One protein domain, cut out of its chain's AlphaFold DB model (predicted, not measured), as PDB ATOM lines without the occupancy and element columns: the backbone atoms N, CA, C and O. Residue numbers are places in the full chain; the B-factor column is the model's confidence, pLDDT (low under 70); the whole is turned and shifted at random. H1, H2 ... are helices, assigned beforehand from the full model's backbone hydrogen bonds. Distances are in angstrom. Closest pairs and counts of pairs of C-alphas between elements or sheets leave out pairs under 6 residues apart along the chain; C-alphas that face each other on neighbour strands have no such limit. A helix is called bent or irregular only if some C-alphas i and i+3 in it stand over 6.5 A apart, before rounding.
ATOM      1  N   PHE A   2     -26.087 -25.617 -44.642       70.81
ATOM      2  CA  PHE A   2     -25.295 -25.781 -43.408       70.81
ATOM      3  C   PHE A   2     -23.867 -26.333 -43.619       70.81
ATOM      4  O   PHE A   2     -22.902 -25.781 -43.103       70.81
ATOM      5  N   LEU A   3     -23.716 -27.365 -44.460       80.69
ATOM      6  CA  LEU A   3     -22.416 -27.980 -44.763       80.69
ATOM      7  C   LEU A   3     -21.434 -27.012 -45.453       80.69
ATOM      8  O   LEU A   3     -20.248 -26.999 -45.144       80.69
ATOM      9  N   LEU A   4     -21.940 -26.172 -46.363       87.00
ATOM     10  CA  LEU A   4     -21.138 -25.180 -47.083       87.00
ATOM     11  C   LEU A   4     -20.600 -24.115 -46.118       87.00
ATOM     12  O   LEU A   4     -19.440 -23.727 -46.211       87.00
ATOM     13  N   THR A   5     -21.429 -23.683 -45.162       82.62
ATOM     14  CA  THR A   5     -21.044 -22.710 -44.134       82.62
ATOM     15  C   THR A   5     -19.923 -23.249 -43.246       82.62
ATOM     16  O   THR A   5     -18.971 -22.527 -42.961       82.62
ATOM     17  N   ILE A   6     -19.992 -24.530 -42.863       85.81
ATOM     18  CA  ILE A   6     -18.944 -25.186 -42.069       85.81
ATOM     19  C   ILE A   6     -17.628 -25.245 -42.851       85.81
ATOM     20  O   ILE A   6     -16.584 -24.888 -42.310       85.81
ATOM     21  N   ILE A   7     -17.672 -25.644 -44.126       89.69
ATOM     22  CA  ILE A   7     -16.474 -25.721 -44.978       89.69
ATOM     23  C   ILE A   7     -15.837 -24.336 -45.145       89.69
ATOM     24  O   ILE A   7     -14.621 -24.201 -45.018       89.69
ATOM     25  N   LEU A   8     -16.645 -23.295 -45.369       88.88
ATOM     26  CA  LEU A   8     -16.158 -21.918 -45.471       88.88
ATOM     27  C   LEU A   8     -15.509 -21.436 -44.169       88.88
ATOM     28  O   LEU A   8     -14.415 -20.877 -44.210       88.88
ATOM     29  N   LEU A   9     -16.130 -21.686 -43.015       84.94
ATOM     30  CA  LEU A   9     -15.553 -21.330 -41.714       84.94
ATOM     31  C   LEU A   9     -14.241 -22.075 -41.449       84.94
ATOM     32  O   LEU A   9     -13.264 -21.464 -41.015       84.94
ATOM     33  N   ALA A  10     -14.195 -23.371 -41.758       85.88
ATOM     34  CA  ALA A  10     -12.992 -24.180 -41.612       85.88
ATOM     35  C   ALA A  10     -11.857 -23.678 -42.517       85.88
ATOM     36  O   ALA A  10     -10.715 -23.612 -42.069       85.88
ATOM     37  N   ALA A  11     -12.168 -23.262 -43.748       91.44
ATOM     38  CA  ALA A  11     -11.185 -22.727 -44.686       91.44
ATOM     39  C   ALA A  11     -10.685 -21.328 -44.296       91.44
ATOM     40  O   ALA A  11      -9.500 -21.047 -44.447       91.44
ATOM     41  N   VAL A  12     -11.556 -20.453 -43.778       90.75
ATOM     42  CA  VAL A  12     -11.212 -19.056 -43.447       90.75
ATOM     43  C   VAL A  12     -10.542 -18.927 -42.076       90.75
ATOM     44  O   VAL A  12      -9.651 -18.092 -41.907       90.75
ATOM     45  N   SER A  13     -10.914 -19.758 -41.096       87.25
ATOM     46  CA  SER A  13     -10.364 -19.662 -39.736       87.25
ATOM     47  C   SER A  13      -8.827 -19.735 -39.639       87.25
ATOM     48  O   SER A  13      -8.273 -18.889 -38.931       87.25
ATOM     49  N   PRO A  14      -8.090 -20.615 -40.357       91.31
ATOM     50  CA  PRO A  14      -6.630 -20.643 -40.260       91.31
ATOM     51  C   PRO A  14      -5.990 -19.350 -40.777       91.31
ATOM     52  O   PRO A  14      -5.005 -18.891 -40.202       91.31
ATOM     53  N   PHE A  15      -6.568 -18.712 -41.803       92.50
ATOM     54  CA  PHE A  15      -6.071 -17.427 -42.303       92.50
ATOM     55  C   PHE A  15      -6.274 -16.305 -41.287       92.50
ATOM     56  O   PHE A  15      -5.382 -15.473 -41.118       92.50
ATOM     57  N   LEU A  16      -7.406 -16.294 -40.578       89.06
ATOM     58  CA  LEU A  16      -7.657 -15.320 -39.513       89.06
ATOM     59  C   LEU A  16      -6.700 -15.511 -38.330       89.06
ATOM     60  O   LEU A  16      -6.159 -14.527 -37.825       89.06
ATOM     61  N   ILE A  17      -6.438 -16.761 -37.931       88.69
ATOM     62  CA  ILE A  17      -5.467 -17.088 -36.874       88.69
ATOM     63  C   ILE A  17      -4.060 -16.646 -37.288       88.69
ATOM     64  O   ILE A  17      -3.363 -15.994 -36.509       88.69
ATOM     65  N   LEU A  18      -3.657 -16.936 -38.527       90.75
ATOM     66  CA  LEU A  18      -2.361 -16.525 -39.062       90.75
ATOM     67  C   LEU A  18      -2.224 -14.996 -39.102       90.75
ATOM     68  O   LEU A  18      -1.199 -14.458 -38.688       90.75
ATOM     69  N   LEU A  19      -3.261 -14.280 -39.547       92.44
ATOM     70  CA  LEU A  19      -3.287 -12.815 -39.556       92.44
ATOM     71  C   LEU A  19      -3.166 -12.226 -38.148       92.44
ATOM     72  O   LEU A  19      -2.397 -11.283 -37.943       92.44
ATOM     73  N   ALA A  20      -3.895 -12.784 -37.179       86.19
ATOM     74  CA  ALA A  20      -3.803 -12.376 -35.782       86.19
ATOM     75  C   ALA A  20      -2.384 -12.598 -35.233       86.19
ATOM     76  O   ALA A  20      -1.830 -11.698 -34.600       86.19
ATOM     77  N   PHE A  21      -1.770 -13.743 -35.550       89.88
ATOM     78  CA  PHE A  21      -0.397 -14.057 -35.162       89.88
ATOM     79  C   PHE A  21       0.621 -13.085 -35.772       89.88
ATOM     80  O   PHE A  21       1.423 -12.510 -35.041       89.88
ATOM     81  N   ILE A  22       0.555 -12.822 -37.083       90.75
ATOM     82  CA  ILE A  22       1.456 -11.873 -37.763       90.75
ATOM     83  C   ILE A  22       1.316 -10.469 -37.169       90.75
ATOM     84  O   ILE A  22       2.308  -9.770 -36.954       90.75
ATOM     85  N   ARG A  23       0.080 -10.030 -36.901       90.88
ATOM     86  CA  ARG A  23      -0.175  -8.711 -36.312       90.88
ATOM     87  C   ARG A  23       0.383  -8.618 -34.893       90.88
ATOM     88  O   ARG A  23       0.975  -7.594 -34.550       90.88
ATOM     89  N   TRP A  24       0.216  -9.673 -34.099       89.88
ATOM     90  CA  TRP A  24       0.785  -9.769 -32.758       89.88
ATOM     91  C   TRP A  24       2.318  -9.747 -32.788       89.88
ATOM     92  O   TRP A  24       2.920  -8.955 -32.066       89.88
ATOM     93  N   ASP A  25       2.946 -10.530 -33.666       88.94
ATOM     94  CA  ASP A  25       4.407 -10.619 -33.762       88.94
ATOM     95  C   ASP A  25       5.032  -9.292 -34.222       88.94
ATOM     96  O   ASP A  25       5.975  -8.794 -33.608       88.94
ATOM     97  N   ARG A  26       4.424  -8.620 -35.215       86.69
ATOM     98  CA  ARG A  26       4.831  -7.259 -35.614       86.69
ATOM     99  C   ARG A  26       4.736  -6.264 -34.462       86.69
ATOM    100  O   ARG A  26       5.639  -5.450 -34.287       86.69
ATOM    101  N   HIS A  27       3.647  -6.303 -33.695       82.94
ATOM    102  CA  HIS A  27       3.470  -5.422 -32.543       82.94
ATOM    103  C   HIS A  27       4.506  -5.709 -31.447       82.94
ATOM    104  O   HIS A  27       5.040  -4.778 -30.846       82.94
ATOM    105  N   ARG A  28       4.811  -6.985 -31.198       83.25
ATOM    106  CA  ARG A  28       5.832  -7.408 -30.236       83.25
ATOM    107  C   ARG A  28       7.215  -6.888 -30.627       83.25
ATOM    108  O   ARG A  28       7.873  -6.266 -29.801       83.25
ATOM    109  N   LEU A  29       7.623  -7.076 -31.882       83.25
ATOM    110  CA  LEU A  29       8.922  -6.614 -32.385       83.25
ATOM    111  C   LEU A  29       9.068  -5.086 -32.359       83.25
ATOM    112  O   LEU A  29      10.171  -4.582 -32.176       83.25
ATOM    113  N   ALA A  30       7.970  -4.349 -32.550       84.69
ATOM    114  CA  ALA A  30       7.990  -2.888 -32.532       84.69
ATOM    115  C   ALA A  30       8.106  -2.298 -31.115       84.69
ATOM    116  O   ALA A  30       8.684  -1.226 -30.952       84.69
ATOM    117  N   ASN A  31       7.552  -2.976 -30.105       78.19
ATOM    118  CA  ASN A  31       7.402  -2.423 -28.755       78.19
ATOM    119  C   ASN A  31       8.340  -3.045 -27.711       78.19
ATOM    120  O   ASN A  31       8.614  -2.413 -26.693       78.19
ATOM    121  N   GLU A  32       8.855  -4.253 -27.939       78.62
ATOM    122  CA  GLU A  32       9.795  -4.912 -27.031       78.62
ATOM    123  C   GLU A  32      11.188  -4.988 -27.669       78.62
ATOM    124  O   GLU A  32      11.360  -5.543 -28.754       78.62
ATOM    125  N   LYS A  33      12.223  -4.495 -26.971       74.06
ATOM    126  CA  LYS A  33      13.611  -4.856 -27.296       74.06
ATOM    127  C   LYS A  33      13.777  -6.351 -27.031       74.06
ATOM    128  O   LYS A  33      13.961  -6.770 -25.889       74.06
ATOM    129  N   VAL A  34      13.678  -7.158 -28.083       68.00
ATOM    130  CA  VAL A  34      13.916  -8.600 -28.012       68.00
ATOM    131  C   VAL A  34      15.414  -8.822 -27.830       68.00
ATOM    132  O   VAL A  34      16.167  -8.933 -28.794       68.00
ATOM    133  N   GLU A  35      15.866  -8.837 -26.579       75.38
ATOM    134  CA  GLU A  35      17.238  -9.221 -26.269       75.38
ATOM    135  C   GLU A  35      17.421 -10.720 -26.554       75.38
ATOM    136  O   GLU A  35      16.591 -11.536 -26.126       75.38
ATOM    137  N   PRO A  36      18.478 -11.114 -27.286       73.56
ATOM    138  CA  PRO A  36      18.756 -12.517 -27.548       73.56
ATOM    139  C   PRO A  36      18.910 -13.261 -26.220       73.56
ATOM    140  O   PRO A  36      19.669 -12.856 -25.340       73.56
ATOM    141  N   MET A  37      18.153 -14.347 -26.064       68.38
ATOM    142  CA  MET A  37      18.100 -15.093 -24.810       68.38
ATOM    143  C   MET A  37      19.499 -15.654 -24.481       68.38
ATOM    144  O   MET A  37      20.047 -16.408 -25.290       68.38
ATOM    145  N   PRO A  38      20.098 -15.319 -23.319       76.94
ATOM    146  CA  PRO A  38      21.415 -15.823 -22.946       76.94
ATOM    147  C   PRO A  38      21.412 -17.353 -22.893       76.94
ATOM    148  O   PRO A  38      20.488 -17.948 -22.332       76.94
ATOM    149  N   ARG A  39      22.462 -18.001 -23.417       77.06
ATOM    150  CA  ARG A  39      22.604 -19.474 -23.394       77.06
ATOM    151  C   ARG A  39      22.488 -20.071 -21.985       77.06
ATOM    152  O   ARG A  39      22.064 -21.211 -21.838       77.06
ATOM    153  N   GLU A  40      22.805 -19.298 -20.953       71.50
ATOM    154  CA  GLU A  40      22.656 -19.689 -19.548       71.50
ATOM    155  C   GLU A  40      21.188 -19.901 -19.139       71.50
ATOM    156  O   GLU A  40      20.889 -20.837 -18.400       71.50
ATOM    157  N   LYS A  41      20.244 -19.112 -19.678       66.56
ATOM    158  CA  LYS A  41      18.805 -19.287 -19.407       66.56
ATOM    159  C   LYS A  41      18.222 -20.536 -20.068       66.56
ATOM    160  O   LYS A  41      17.294 -21.119 -19.523       66.56
ATOM    161  N   LEU A  42      18.787 -20.980 -21.194       70.50
ATOM    162  CA  LEU A  42      18.405 -22.250 -21.827       70.50
ATOM    163  C   LEU A  42      18.777 -23.459 -20.957       70.50
ATOM    164  O   LEU A  42      18.076 -24.466 -20.977       70.50
ATOM    165  N   LYS A  43      19.859 -23.356 -20.176       76.44
ATOM    166  CA  LYS A  43      20.370 -24.457 -19.348       76.44
ATOM    167  C   LYS A  43      19.553 -24.675 -18.068       76.44
ATOM    168  O   LYS A  43      19.470 -25.800 -17.592       76.44
ATOM    169  N   ASN A  44      18.925 -23.618 -17.553       72.25
ATOM    170  CA  ASN A  44      18.160 -23.645 -16.301       72.25
ATOM    171  C   ASN A  44      16.673 -23.998 -16.485       72.25
ATOM    172  O   ASN A  44      15.914 -23.977 -15.519       72.25
ATOM    173  N   GLY A  45      16.257 -24.349 -17.706       63.31
ATOM    174  CA  GLY A  45      14.873 -24.681 -18.020       63.31
ATOM    175  C   GLY A  45      13.991 -23.444 -18.197       63.31
ATOM    176  O   GLY A  45      14.176 -22.396 -17.579       63.31
ATOM    177  N   TRP A  46      13.009 -23.562 -19.088       67.69
ATOM    178  CA  TRP A  46      12.002 -22.530 -19.281       67.69
ATOM    179  C   TRP A  46      11.027 -22.566 -18.104       67.69
ATOM    180  O   TRP A  46      10.219 -23.483 -17.985       67.69
ATOM    181  N   THR A  47      11.106 -21.575 -17.221       66.88
ATOM    182  CA  THR A  47      10.038 -21.318 -16.254       66.88
ATOM    183  C   THR A  47       8.989 -20.460 -16.956       66.88
ATOM    184  O   THR A  47       9.323 -19.341 -17.366       66.88
ATOM    185  N   PRO A  48       7.740 -20.938 -17.136       63.59
ATOM    186  CA  PRO A  48       6.676 -20.081 -17.627       63.59
ATOM    187  C   PRO A  48       6.591 -18.880 -16.691       63.59
ATOM    188  O   PRO A  48       6.326 -19.025 -15.496       63.59
ATOM    189  N   LYS A  49       6.841 -17.678 -17.218       66.81
ATOM    190  CA  LYS A  49       6.411 -16.475 -16.507       66.81
ATOM    191  C   LYS A  49       4.899 -16.613 -16.309       66.81
ATOM    192  O   LYS A  49       4.255 -17.079 -17.249       66.81
ATOM    193  N   PRO A  50       4.338 -16.227 -15.149       66.38
ATOM    194  CA  PRO A  50       2.893 -16.156 -14.983       66.38
ATOM    195  C   PRO A  50       2.352 -15.200 -16.049       66.38
ATOM    196  O   PRO A  50       2.436 -13.976 -15.929       66.38
ATOM    197  N   GLY A  51       1.916 -15.777 -17.167       68.75
ATOM    198  CA  GLY A  51       1.308 -15.054 -18.261       68.75
ATOM    199  C   GLY A  51       0.024 -14.430 -17.748       68.75
ATOM    200  O   GLY A  51      -0.599 -14.918 -16.809       68.75
ATOM    201  N   SER A  52      -0.372 -13.304 -18.326       77.94
ATOM    202  CA  SER A  52      -1.719 -12.818 -18.067       77.94
ATOM    203  C   SER A  52      -2.691 -13.805 -18.708       77.94
ATOM    204  O   SER A  52      -2.713 -13.882 -19.929       77.94
ATOM    205  N   ASP A  53      -3.508 -14.508 -17.924       87.00
ATOM    206  CA  ASP A  53      -4.606 -15.341 -18.451       87.00
ATOM    207  C   ASP A  53      -5.731 -14.489 -19.073       87.00
ATOM    208  O   ASP A  53      -6.674 -15.002 -19.676       87.00
ATOM    209  N   ALA A  54      -5.618 -13.160 -18.970       89.00
ATOM    210  CA  ALA A  54      -6.583 -12.195 -19.479       89.00
ATOM    211  C   ALA A  54      -6.980 -12.405 -20.955       89.00
ATOM    212  O   ALA A  54      -8.179 -12.404 -21.219       89.00
ATOM    213  N   PRO A  55      -6.068 -12.627 -21.929       89.94
ATOM    214  CA  PRO A  55      -6.463 -12.833 -23.322       89.94
ATOM    215  C   PRO A  55      -7.312 -14.094 -23.511       89.94
ATOM    216  O   PRO A  55      -8.250 -14.085 -24.305       89.94
ATOM    217  N   ILE A  56      -7.017 -15.159 -22.754       91.00
ATOM    218  CA  ILE A  56      -7.775 -16.416 -22.797       91.00
ATOM    219  C   ILE A  56      -9.182 -16.180 -22.248       91.00
ATOM    220  O   ILE A  56     -10.163 -16.548 -22.891       91.00
ATOM    221  N   LEU A  57      -9.290 -15.513 -21.097       93.69
ATOM    222  CA  LEU A  57     -10.576 -15.195 -20.475       93.69
ATOM    223  C   LEU A  57     -11.426 -14.246 -21.335       93.69
ATOM    224  O   LEU A  57     -12.634 -14.448 -21.442       93.69
ATOM    225  N   ILE A  58     -10.811 -13.255 -21.990       94.00
ATOM    226  CA  ILE A  58     -11.492 -12.364 -22.946       94.00
ATOM    227  C   ILE A  58     -12.016 -13.169 -24.139       94.00
ATOM    228  O   ILE A  58     -13.180 -13.020 -24.512       94.00
ATOM    229  N   GLY A  59     -11.187 -14.041 -24.720       93.00
ATOM    230  CA  GLY A  59     -11.596 -14.901 -25.830       93.00
ATOM    231  C   GLY A  59     -12.763 -15.813 -25.449       93.00
ATOM    232  O   GLY A  59     -13.757 -15.881 -26.170       93.00
ATOM    233  N   LEU A  60     -12.684 -16.450 -24.280       94.88
ATOM    234  CA  LEU A  60     -13.743 -17.316 -23.768       94.88
ATOM    235  C   LEU A  60     -15.040 -16.535 -23.511       94.88
ATOM    236  O   LEU A  60     -16.117 -16.987 -23.892       94.88
ATOM    237  N   SER A  61     -14.942 -15.337 -22.931       96.75
ATOM    238  CA  SER A  61     -16.093 -14.456 -22.721       96.75
ATOM    239  C   SER A  61     -16.792 -14.088 -24.034       96.75
ATOM    240  O   SER A  61     -18.022 -14.139 -24.102       96.75
ATOM    241  N   ALA A  62     -16.028 -13.776 -25.085       95.56
ATOM    242  CA  ALA A  62     -16.581 -13.466 -26.399       95.56
ATOM    243  C   ALA A  62     -17.319 -14.669 -27.010       95.56
ATOM    244  O   ALA A  62     -18.401 -14.500 -27.568       95.56
ATOM    245  N   VAL A  63     -16.783 -15.886 -26.854       96.38
ATOM    246  CA  VAL A  63     -17.455 -17.119 -27.301       96.38
ATOM    247  C   VAL A  63     -18.799 -17.296 -26.592       96.38
ATOM    248  O   VAL A  63     -19.813 -17.476 -27.263       96.38
ATOM    249  N   PHE A  64     -18.839 -17.165 -25.263       96.31
ATOM    250  CA  PHE A  64     -20.092 -17.253 -24.502       96.31
ATOM    251  C   PHE A  64     -21.096 -16.155 -24.883       96.31
ATOM    252  O   PHE A  64     -22.294 -16.422 -24.948       96.31
ATOM    253  N   ALA A  65     -20.633 -14.939 -25.190       96.81
ATOM    254  CA  ALA A  65     -21.507 -13.865 -25.661       96.81
ATOM    255  C   ALA A  65     -22.188 -14.220 -26.991       96.81
ATOM    256  O   ALA A  65     -23.402 -14.052 -27.131       96.81
ATOM    257  N   VAL A  66     -21.417 -14.748 -27.948       97.00
ATOM    258  CA  VAL A  66     -21.924 -15.180 -29.260       97.00
ATOM    259  C   VAL A  66     -22.866 -16.375 -29.125       97.00
ATOM    260  O   VAL A  66     -23.916 -16.376 -29.766       97.00
ATOM    261  N   MET A  67     -22.545 -17.350 -28.270       95.44
ATOM    262  CA  MET A  67     -23.454 -18.463 -27.972       95.44
ATOM    263  C   MET A  67     -24.774 -17.964 -27.381       95.44
ATOM    264  O   MET A  67     -25.831 -18.356 -27.857       95.44
ATOM    265  N   GLY A  68     -24.741 -17.012 -26.445       96.12
ATOM    266  CA  GLY A  68     -25.971 -16.423 -25.909       96.12
ATOM    267  C   GLY A  68     -26.810 -15.692 -26.966       96.12
ATOM    268  O   GLY A  68     -28.032 -15.781 -26.940       96.12
ATOM    269  N   ILE A  69     -26.180 -15.027 -27.946       97.25
ATOM    270  CA  ILE A  69     -26.900 -14.429 -29.089       97.25
ATOM    271  C   ILE A  69     -27.538 -15.520 -29.958       97.25
ATOM    272  O   ILE A  69     -28.690 -15.381 -30.365       97.25
ATOM    273  N   HIS A  70     -26.804 -16.596 -30.239       97.25
ATOM    274  CA  HIS A  70     -27.327 -17.737 -30.984       97.25
ATOM    275  C   HIS A  70     -28.548 -18.348 -30.275       97.25
ATOM    276  O   HIS A  70     -29.607 -18.466 -30.887       97.25
ATOM    277  N   ASP A  71     -28.447 -18.636 -28.980       95.75
ATOM    278  CA  ASP A  71     -29.531 -19.258 -28.209       95.75
ATOM    279  C   ASP A  71     -30.709 -18.303 -27.980       95.75
ATOM    280  O   ASP A  71     -31.843 -18.729 -27.774       95.75
ATOM    281  N   TRP A  72     -30.480 -16.990 -28.053       97.19
ATOM    282  CA  TRP A  72     -31.564 -16.012 -28.051       97.19
ATOM    283  C   TRP A  72     -32.405 -16.096 -29.329       97.19
ATOM    284  O   TRP A  72     -33.632 -16.015 -29.271       97.19
ATOM    285  N   LEU A  73     -31.747 -16.259 -30.482       97.56
ATOM    286  CA  LEU A  73     -32.402 -16.381 -31.787       97.56
ATOM    287  C   LEU A  73     -33.056 -17.756 -31.983       97.56
ATOM    288  O   LEU A  73     -34.109 -17.844 -32.616       97.56
ATOM    289  N   TRP A  74     -32.456 -18.809 -31.423       96.94
ATOM    290  CA  TRP A  74     -32.934 -20.191 -31.508       96.94
ATOM    291  C   TRP A  74     -33.020 -20.831 -30.114       96.94
ATOM    292  O   TRP A  74     -32.183 -21.663 -29.769       96.94
ATOM    293  N   PRO A  75     -34.026 -20.459 -29.302       95.44
ATOM    294  CA  PRO A  75     -34.132 -20.942 -27.931       95.44
ATOM    295  C   PRO A  75     -34.416 -22.446 -27.872       95.44
ATOM    296  O   PRO A  75     -35.384 -22.934 -28.464       95.44
ATOM    297  N   HIS A  76     -33.605 -23.177 -27.103       93.56
ATOM    298  CA  HIS A  76     -33.848 -24.586 -26.813       93.56
ATOM    299  C   HIS A  76     -34.992 -24.751 -25.809       93.56
ATOM    300  O   HIS A  76     -35.049 -24.087 -24.769       93.56
ATOM    301  N   GLN A  77     -35.891 -25.684 -26.113       92.94
ATOM    302  CA  GLN A  77     -36.968 -26.063 -25.208       92.94
ATOM    303  C   GLN A  77     -36.517 -27.189 -24.264       92.94
ATOM    304  O   GLN A  77     -35.713 -28.035 -24.665       92.94
ATOM    305  N   PRO A  78     -37.029 -27.222 -23.021       92.00
ATOM    306  CA  PRO A  78     -36.768 -28.319 -22.097       92.00
ATOM    307  C   PRO A  78     -37.243 -29.674 -22.668       92.00
ATOM    308  O   PRO A  78     -38.182 -29.706 -23.468       92.00
ATOM    309  N   PRO A  79     -36.650 -30.808 -22.234       94.25
ATOM    310  CA  PRO A  79     -35.739 -30.951 -21.092       94.25
ATOM    311  C   PRO A  79     -34.278 -30.586 -21.403       94.25
ATOM    312  O   PRO A  79     -33.707 -31.024 -22.400       94.25
ATOM    313  N   TYR A  80     -33.647 -29.829 -20.500       92.44
ATOM    314  CA  TYR A  80     -32.215 -29.535 -20.577       92.44
ATOM    315  C   TYR A  80     -31.395 -30.760 -20.156       92.44
ATOM    316  O   TYR A  80     -31.731 -31.441 -19.190       92.44
ATOM    317  N   SER A  81     -30.286 -31.032 -20.847       93.75
ATOM    318  CA  SER A  81     -29.390 -32.154 -20.530       93.75
ATOM    319  C   SER A  81     -27.986 -31.672 -20.137       93.75
ATOM    320  O   SER A  81     -27.580 -30.555 -20.448       93.75
ATOM    321  N   GLY A  82     -27.236 -32.506 -19.408       93.56
ATOM    322  CA  GLY A  82     -25.846 -32.229 -19.021       93.56
ATOM    323  C   GLY A  82     -25.656 -31.623 -17.622       93.56
ATOM    324  O   GLY A  82     -26.598 -31.454 -16.849       93.56
ATOM    325  N   ARG A  83     -24.395 -31.315 -17.278       94.12
ATOM    326  CA  ARG A  83     -23.977 -30.892 -15.919       94.12
ATOM    327  C   ARG A  83     -24.576 -29.556 -15.463       94.12
ATOM    328  O   ARG A  83     -24.699 -29.334 -14.266       94.12
ATOM    329  N   MET A  84     -24.934 -28.687 -16.406       92.81
ATOM    330  CA  MET A  84     -25.506 -27.360 -16.140       92.81
ATOM    331  C   MET A  84     -27.035 -27.323 -16.295       92.81
ATOM    332  O   MET A  84     -27.622 -26.247 -16.218       92.81
ATOM    333  N   SER A  85     -27.691 -28.478 -16.477       93.69
ATOM    334  CA  SER A  85     -29.153 -28.579 -16.646       93.69
ATOM    335  C   SER A  85     -29.931 -27.888 -15.524       93.69
ATOM    336  O   SER A  85     -30.865 -27.145 -15.801       93.69
ATOM    337  N   TRP A  86     -29.486 -28.034 -14.273       95.44
ATOM    338  CA  TRP A  86     -30.107 -27.384 -13.115       95.44
ATOM    339  C   TRP A  86     -30.098 -25.848 -13.210       95.44
ATOM    340  O   TRP A  86     -31.068 -25.199 -12.825       95.44
ATOM    341  N   ALA A  87     -29.027 -25.248 -13.740       93.88
ATOM    342  CA  ALA A  87     -28.919 -23.797 -13.869       93.88
ATOM    343  C   ALA A  87     -29.887 -23.273 -14.940       93.88
ATOM    344  O   ALA A  87     -30.551 -22.257 -14.730       93.88
ATOM    345  N   PHE A  88     -30.016 -24.004 -16.051       94.12
ATOM    346  CA  PHE A  88     -30.979 -23.688 -17.106       94.12
ATOM    347  C   PHE A  88     -32.422 -23.875 -16.638       94.12
ATOM    348  O   PHE A  88     -33.254 -23.012 -16.903       94.12
ATOM    349  N   GLU A  89     -32.721 -24.928 -15.873       95.88
ATOM    350  CA  GLU A  89     -34.050 -25.124 -15.283       95.88
ATOM    351  C   GLU A  89     -34.443 -23.984 -14.341       95.88
ATOM    352  O   GLU A  89     -35.576 -23.502 -14.397       95.88
ATOM    353  N   ILE A  90     -33.519 -23.525 -13.488       96.06
ATOM    354  CA  ILE A  90     -33.769 -22.378 -12.607       96.06
ATOM    355  C   ILE A  90     -34.004 -21.122 -13.446       96.06
ATOM    356  O   ILE A  90     -35.011 -20.446 -13.244       96.06
ATOM    357  N   ALA A  91     -33.130 -20.824 -14.408       95.94
ATOM    358  CA  ALA A  91     -33.267 -19.651 -15.268       95.94
ATOM    359  C   ALA A  91     -34.569 -19.673 -16.092       95.94
ATOM    360  O   ALA A  91     -35.214 -18.634 -16.245       95.94
ATOM    361  N   HIS A  92     -35.019 -20.846 -16.540       96.50
ATOM    362  CA  HIS A  92     -36.270 -21.016 -17.283       96.50
ATOM    363  C   HIS A  92     -37.502 -20.640 -16.463       96.50
ATOM    364  O   HIS A  92     -38.467 -20.112 -17.012       96.50
ATOM    365  N   ARG A  93     -37.474 -20.814 -15.138       96.50
ATOM    366  CA  ARG A  93     -38.576 -20.355 -14.273       96.50
ATOM    367  C   ARG A  93     -38.732 -18.832 -14.264       96.50
ATOM    368  O   ARG A  93     -39.833 -18.357 -14.012       96.50
ATOM    369  N   PHE A  94     -37.661 -18.083 -14.534       97.00
ATOM    370  CA  PHE A  94     -37.675 -16.617 -14.522       97.00
ATOM    371  C   PHE A  94     -37.796 -16.007 -15.922       97.00
ATOM    372  O   PHE A  94     -38.509 -15.024 -16.093       97.00
ATOM    373  N   VAL A  95     -37.103 -16.574 -16.915       96.38
ATOM    374  CA  VAL A  95     -36.962 -15.988 -18.265       96.38
ATOM    375  C   VAL A  95     -37.657 -16.829 -19.352       96.38
ATOM    376  O   VAL A  95     -37.692 -16.448 -20.521       96.38
ATOM    377  N   GLY A  96     -38.236 -17.978 -18.996       95.81
ATOM    378  CA  GLY A  96     -38.873 -18.887 -19.950       95.81
ATOM    379  C   GLY A  96     -37.877 -19.432 -20.974       95.81
ATOM    380  O   GLY A  96     -36.748 -19.783 -20.634       95.81
ATOM    381  N   ASN A  97     -38.284 -19.462 -22.244       95.69
ATOM    382  CA  ASN A  97     -37.528 -20.088 -23.335       95.69
ATOM    383  C   ASN A  97     -36.119 -19.499 -23.551       95.69
ATOM    384  O   ASN A  97     -35.265 -20.167 -24.121       95.69
ATOM    385  N   HIS A  98     -35.845 -18.278 -23.081       96.56
ATOM    386  CA  HIS A  98     -34.540 -17.621 -23.238       96.56
ATOM    387  C   HIS A  98     -33.571 -17.871 -22.067       96.56
ATOM    388  O   HIS A  98     -32.571 -17.164 -21.921       96.56
ATOM    389  N   ALA A  99     -33.849 -18.869 -21.227       94.88
ATOM    390  CA  ALA A  99     -33.027 -19.235 -20.075       94.88
ATOM    391  C   ALA A  99     -31.547 -19.446 -20.416       94.88
ATOM    392  O   ALA A  99     -30.671 -18.898 -19.748       94.88
ATOM    393  N   GLU A 100     -31.275 -20.233 -21.458       95.38
ATOM    394  CA  GLU A 100     -29.916 -20.604 -21.848       95.38
ATOM    395  C   GLU A 100     -29.109 -19.380 -22.284       95.38
ATOM    396  O   GLU A 100     -28.023 -19.145 -21.756       95.38
ATOM    397  N   ALA A 101     -29.696 -18.524 -23.126       96.38
ATOM    398  CA  ALA A 101     -29.083 -17.274 -23.566       96.38
ATOM    399  C   ALA A 101     -28.669 -16.378 -22.387       96.38
ATOM    400  O   ALA A 101     -27.539 -15.882 -22.339       96.38
ATOM    401  N   VAL A 102     -29.554 -16.216 -21.397       96.50
ATOM    402  CA  VAL A 102     -29.268 -15.410 -20.200       96.50
ATOM    403  C   VAL A 102     -28.142 -16.017 -19.369       96.50
ATOM    404  O   VAL A 102     -27.269 -15.282 -18.904       96.50
ATOM    405  N   VAL A 103     -28.114 -17.341 -19.203       96.31
ATOM    406  CA  VAL A 103     -27.026 -18.020 -18.483       96.31
ATOM    407  C   VAL A 103     -25.691 -17.844 -19.214       96.31
ATOM    408  O   VAL A 103     -24.691 -17.515 -18.572       96.31
ATOM    409  N   MET A 104     -25.660 -17.984 -20.542       96.75
ATOM    410  CA  MET A 104     -24.440 -17.782 -21.337       96.75
ATOM    411  C   MET A 104     -23.919 -16.343 -21.224       96.75
ATOM    412  O   MET A 104     -22.721 -16.128 -21.013       96.75
ATOM    413  N   TRP A 105     -24.803 -15.344 -21.275       97.88
ATOM    414  CA  TRP A 105     -24.421 -13.946 -21.061       97.88
ATOM    415  C   TRP A 105     -23.962 -13.660 -19.631       97.88
ATOM    416  O   TRP A 105     -23.001 -12.914 -19.447       97.88
ATOM    417  N   ALA A 106     -24.570 -14.287 -18.623       96.75
ATOM    418  CA  ALA A 106     -24.119 -14.167 -17.240       96.75
ATOM    419  C   ALA A 106     -22.693 -14.721 -17.058       96.75
ATOM    420  O   ALA A 106     -21.856 -14.065 -16.435       96.75
ATOM    421  N   ILE A 107     -22.383 -15.878 -17.658       96.56
ATOM    422  CA  ILE A 107     -21.026 -16.452 -17.663       96.56
ATOM    423  C   ILE A 107     -20.053 -15.519 -18.395       96.56
ATOM    424  O   ILE A 107     -18.974 -15.226 -17.880       96.56
ATOM    425  N   SER A 108     -20.437 -15.008 -19.568       97.44
ATOM    426  CA  SER A 108     -19.627 -14.058 -20.342       97.44
ATOM    427  C   SER A 108     -19.285 -12.797 -19.535       97.44
ATOM    428  O   SER A 108     -18.110 -12.417 -19.454       97.44
ATOM    429  N   ALA A 109     -20.280 -12.193 -18.880       97.56
ATOM    430  CA  ALA A 109     -20.102 -11.021 -18.029       97.56
ATOM    431  C   ALA A 109     -19.214 -11.327 -16.813       97.56
ATOM    432  O   ALA A 109     -18.315 -10.548 -16.495       97.56
ATOM    433  N   PHE A 110     -19.410 -12.480 -16.169       97.44
ATOM    434  CA  PHE A 110     -18.586 -12.917 -15.042       97.44
ATOM    435  C   PHE A 110     -17.107 -13.071 -15.431       97.44
ATOM    436  O   PHE A 110     -16.229 -12.586 -14.715       97.44
ATOM    437  N   LEU A 111     -16.816 -13.663 -16.592       96.56
ATOM    438  CA  LEU A 111     -15.447 -13.775 -17.106       96.56
ATOM    439  C   LEU A 111     -14.807 -12.399 -17.353       96.56
ATOM    440  O   LEU A 111     -13.646 -12.200 -16.991       96.56
ATOM    441  N   LEU A 112     -15.547 -11.426 -17.899       96.06
ATOM    442  CA  LEU A 112     -15.033 -10.055 -18.062       96.06
ATOM    443  C   LEU A 112     -14.761  -9.383 -16.719       96.06
ATOM    444  O   LEU A 112     -13.754  -8.690 -16.576       96.06
ATOM    445  N   LEU A 113     -15.616  -9.607 -15.720       96.56
ATOM    446  CA  LEU A 113     -15.393  -9.087 -14.374       96.56
ATOM    447  C   LEU A 113     -14.121  -9.668 -13.749       96.56
ATOM    448  O   LEU A 113     -13.368  -8.910 -13.141       96.56
ATOM    449  N   ILE A 114     -13.829 -10.959 -13.948       95.06
ATOM    450  CA  ILE A 114     -12.558 -11.566 -13.513       95.06
ATOM    451  C   ILE A 114     -11.374 -10.873 -14.193       95.06
ATOM    452  O   ILE A 114     -10.402 -10.526 -13.521       95.06
ATOM    453  N   VAL A 115     -11.453 -10.629 -15.503       94.12
ATOM    454  CA  VAL A 115     -10.392  -9.935 -16.248       94.12
ATOM    455  C   VAL A 115     -10.165  -8.532 -15.684       94.12
ATOM    456  O   VAL A 115      -9.031  -8.190 -15.345       94.12
ATOM    457  N   ILE A 116     -11.229  -7.745 -15.521       93.56
ATOM    458  CA  ILE A 116     -11.161  -6.378 -14.985       93.56
ATOM    459  C   ILE A 116     -10.614  -6.381 -13.556       93.56
ATOM    460  O   ILE A 116      -9.763  -5.557 -13.224       93.56
ATOM    461  N   ALA A 117     -11.073  -7.312 -12.716       92.25
ATOM    462  CA  ALA A 117     -10.569  -7.464 -11.361       92.25
ATOM    463  C   ALA A 117      -9.070  -7.770 -11.392       92.25
ATOM    464  O   ALA A 117      -8.303  -7.024 -10.798       92.25
ATOM    465  N   SER A 118      -8.637  -8.780 -12.154       90.00
ATOM    466  CA  SER A 118      -7.226  -9.183 -12.264       90.00
ATOM    467  C   SER A 118      -6.307  -8.073 -12.789       90.00
ATOM    468  O   SER A 118      -5.140  -8.018 -12.408       90.00
ATOM    469  N   ALA A 119      -6.830  -7.167 -13.620       87.88
ATOM    470  CA  ALA A 119      -6.085  -6.025 -14.139       87.88
ATOM    471  C   ALA A 119      -5.821  -4.946 -13.076       87.88
ATOM    472  O   ALA A 119      -4.828  -4.240 -13.185       87.88
ATOM    473  N   LYS A 120      -6.671  -4.825 -12.043       81.31
ATOM    474  CA  LYS A 120      -6.476  -3.856 -10.947       81.31
ATOM    475  C   LYS A 120      -5.390  -4.260  -9.945       81.31
ATOM    476  O   LYS A 120      -4.943  -3.410  -9.187       81.31
ATOM    477  N   TRP A 121      -5.014  -5.539  -9.905       73.56
ATOM    478  CA  TRP A 121      -4.042  -6.082  -8.943       73.56
ATOM    479  C   TRP A 121      -2.617  -6.197  -9.507       73.56
ATOM    480  O   TRP A 121      -1.753  -6.771  -8.845       73.56
ATOM    481  N   LYS A 122      -2.375  -5.696 -10.723       63.22
ATOM    482  CA  LYS A 122      -1.054  -5.631 -11.362       63.22
ATOM    483  C   LYS A 122      -0.544  -4.200 -11.363       63.22
ATOM    484  O   LYS A 122       0.677  -4.044 -11.157       63.22
TER     485      LYS A 122
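This is residues 2 to 122 of the 122 residues of an uncharacterized protein of Azoarcus rhizosphaerae (UniProt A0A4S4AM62). Two long helices, H3 and H4b, lie side by side and run opposite ways; H4a makes a corner at one end of H4b, and a long bent helix, H1, stands free of this body. Residues 32 to 51, with short H2 among them, make a wide loop that also stands free. The 121 printed residues hold four named helices, H1 to H4 in order, and no named strand: all helix. The whole is only just extended, close to loose, with a radius of gyration of the C-alphas of 20.6 A and spans of 61 by 41 by 25 A.

Find C-alpha 2 at (-25.295, -25.781, -43.408), where H1, residues 2 to 31, begins. By its hydrogen bonds it was assigned as one helix, but it is bent: C-alphas 11 and 14 are 6.7 A apart. Its arms are H1a, residues 2 to 11, and H1b, residues 14 to 31, 25.7 A long. Next come H2, residues 39 to 43, and H3, residues 54 to 73, 28.9 A long. H4, residues 85 to 120, likewise assigned as one helix, is bent: C-alphas 94 and 97 are 9.5 A apart. Its arms are H4a, residues 85 to 94, and H4b, residues 97 to 120, 37.2 A long, ending at (-6.476, -3.856, -10.947). H4b is irregular, with C-alphas 97 and 100 7.8 A apart.

Look at Gly 68 and Ala 101, the closest C-alphas of H3 and H4b, 4.0 A apart: these touch at a shallow tilt of 17 degrees, opposite ways. H4a touches residues 98 to 103 of H4b, about perpendicular at 74 degrees, closest at C-alphas 92 and 99, 4.6 A. H1a, H1b and H2 touch no helix. Every O i to N i+4 pair is within hydrogen-bond range in H1a, H1b, H2 and H3; H4a has 5 of 6 and H4b 19 of 20.

The farthest C-alphas, of Arg 39 and Arg 93, are 61.9 A apart. The printed part has no cut, and H3 to H4 is the long link. Look for pLDDT under 70 at residues 34, 37, 41, 45 to 51 and 122.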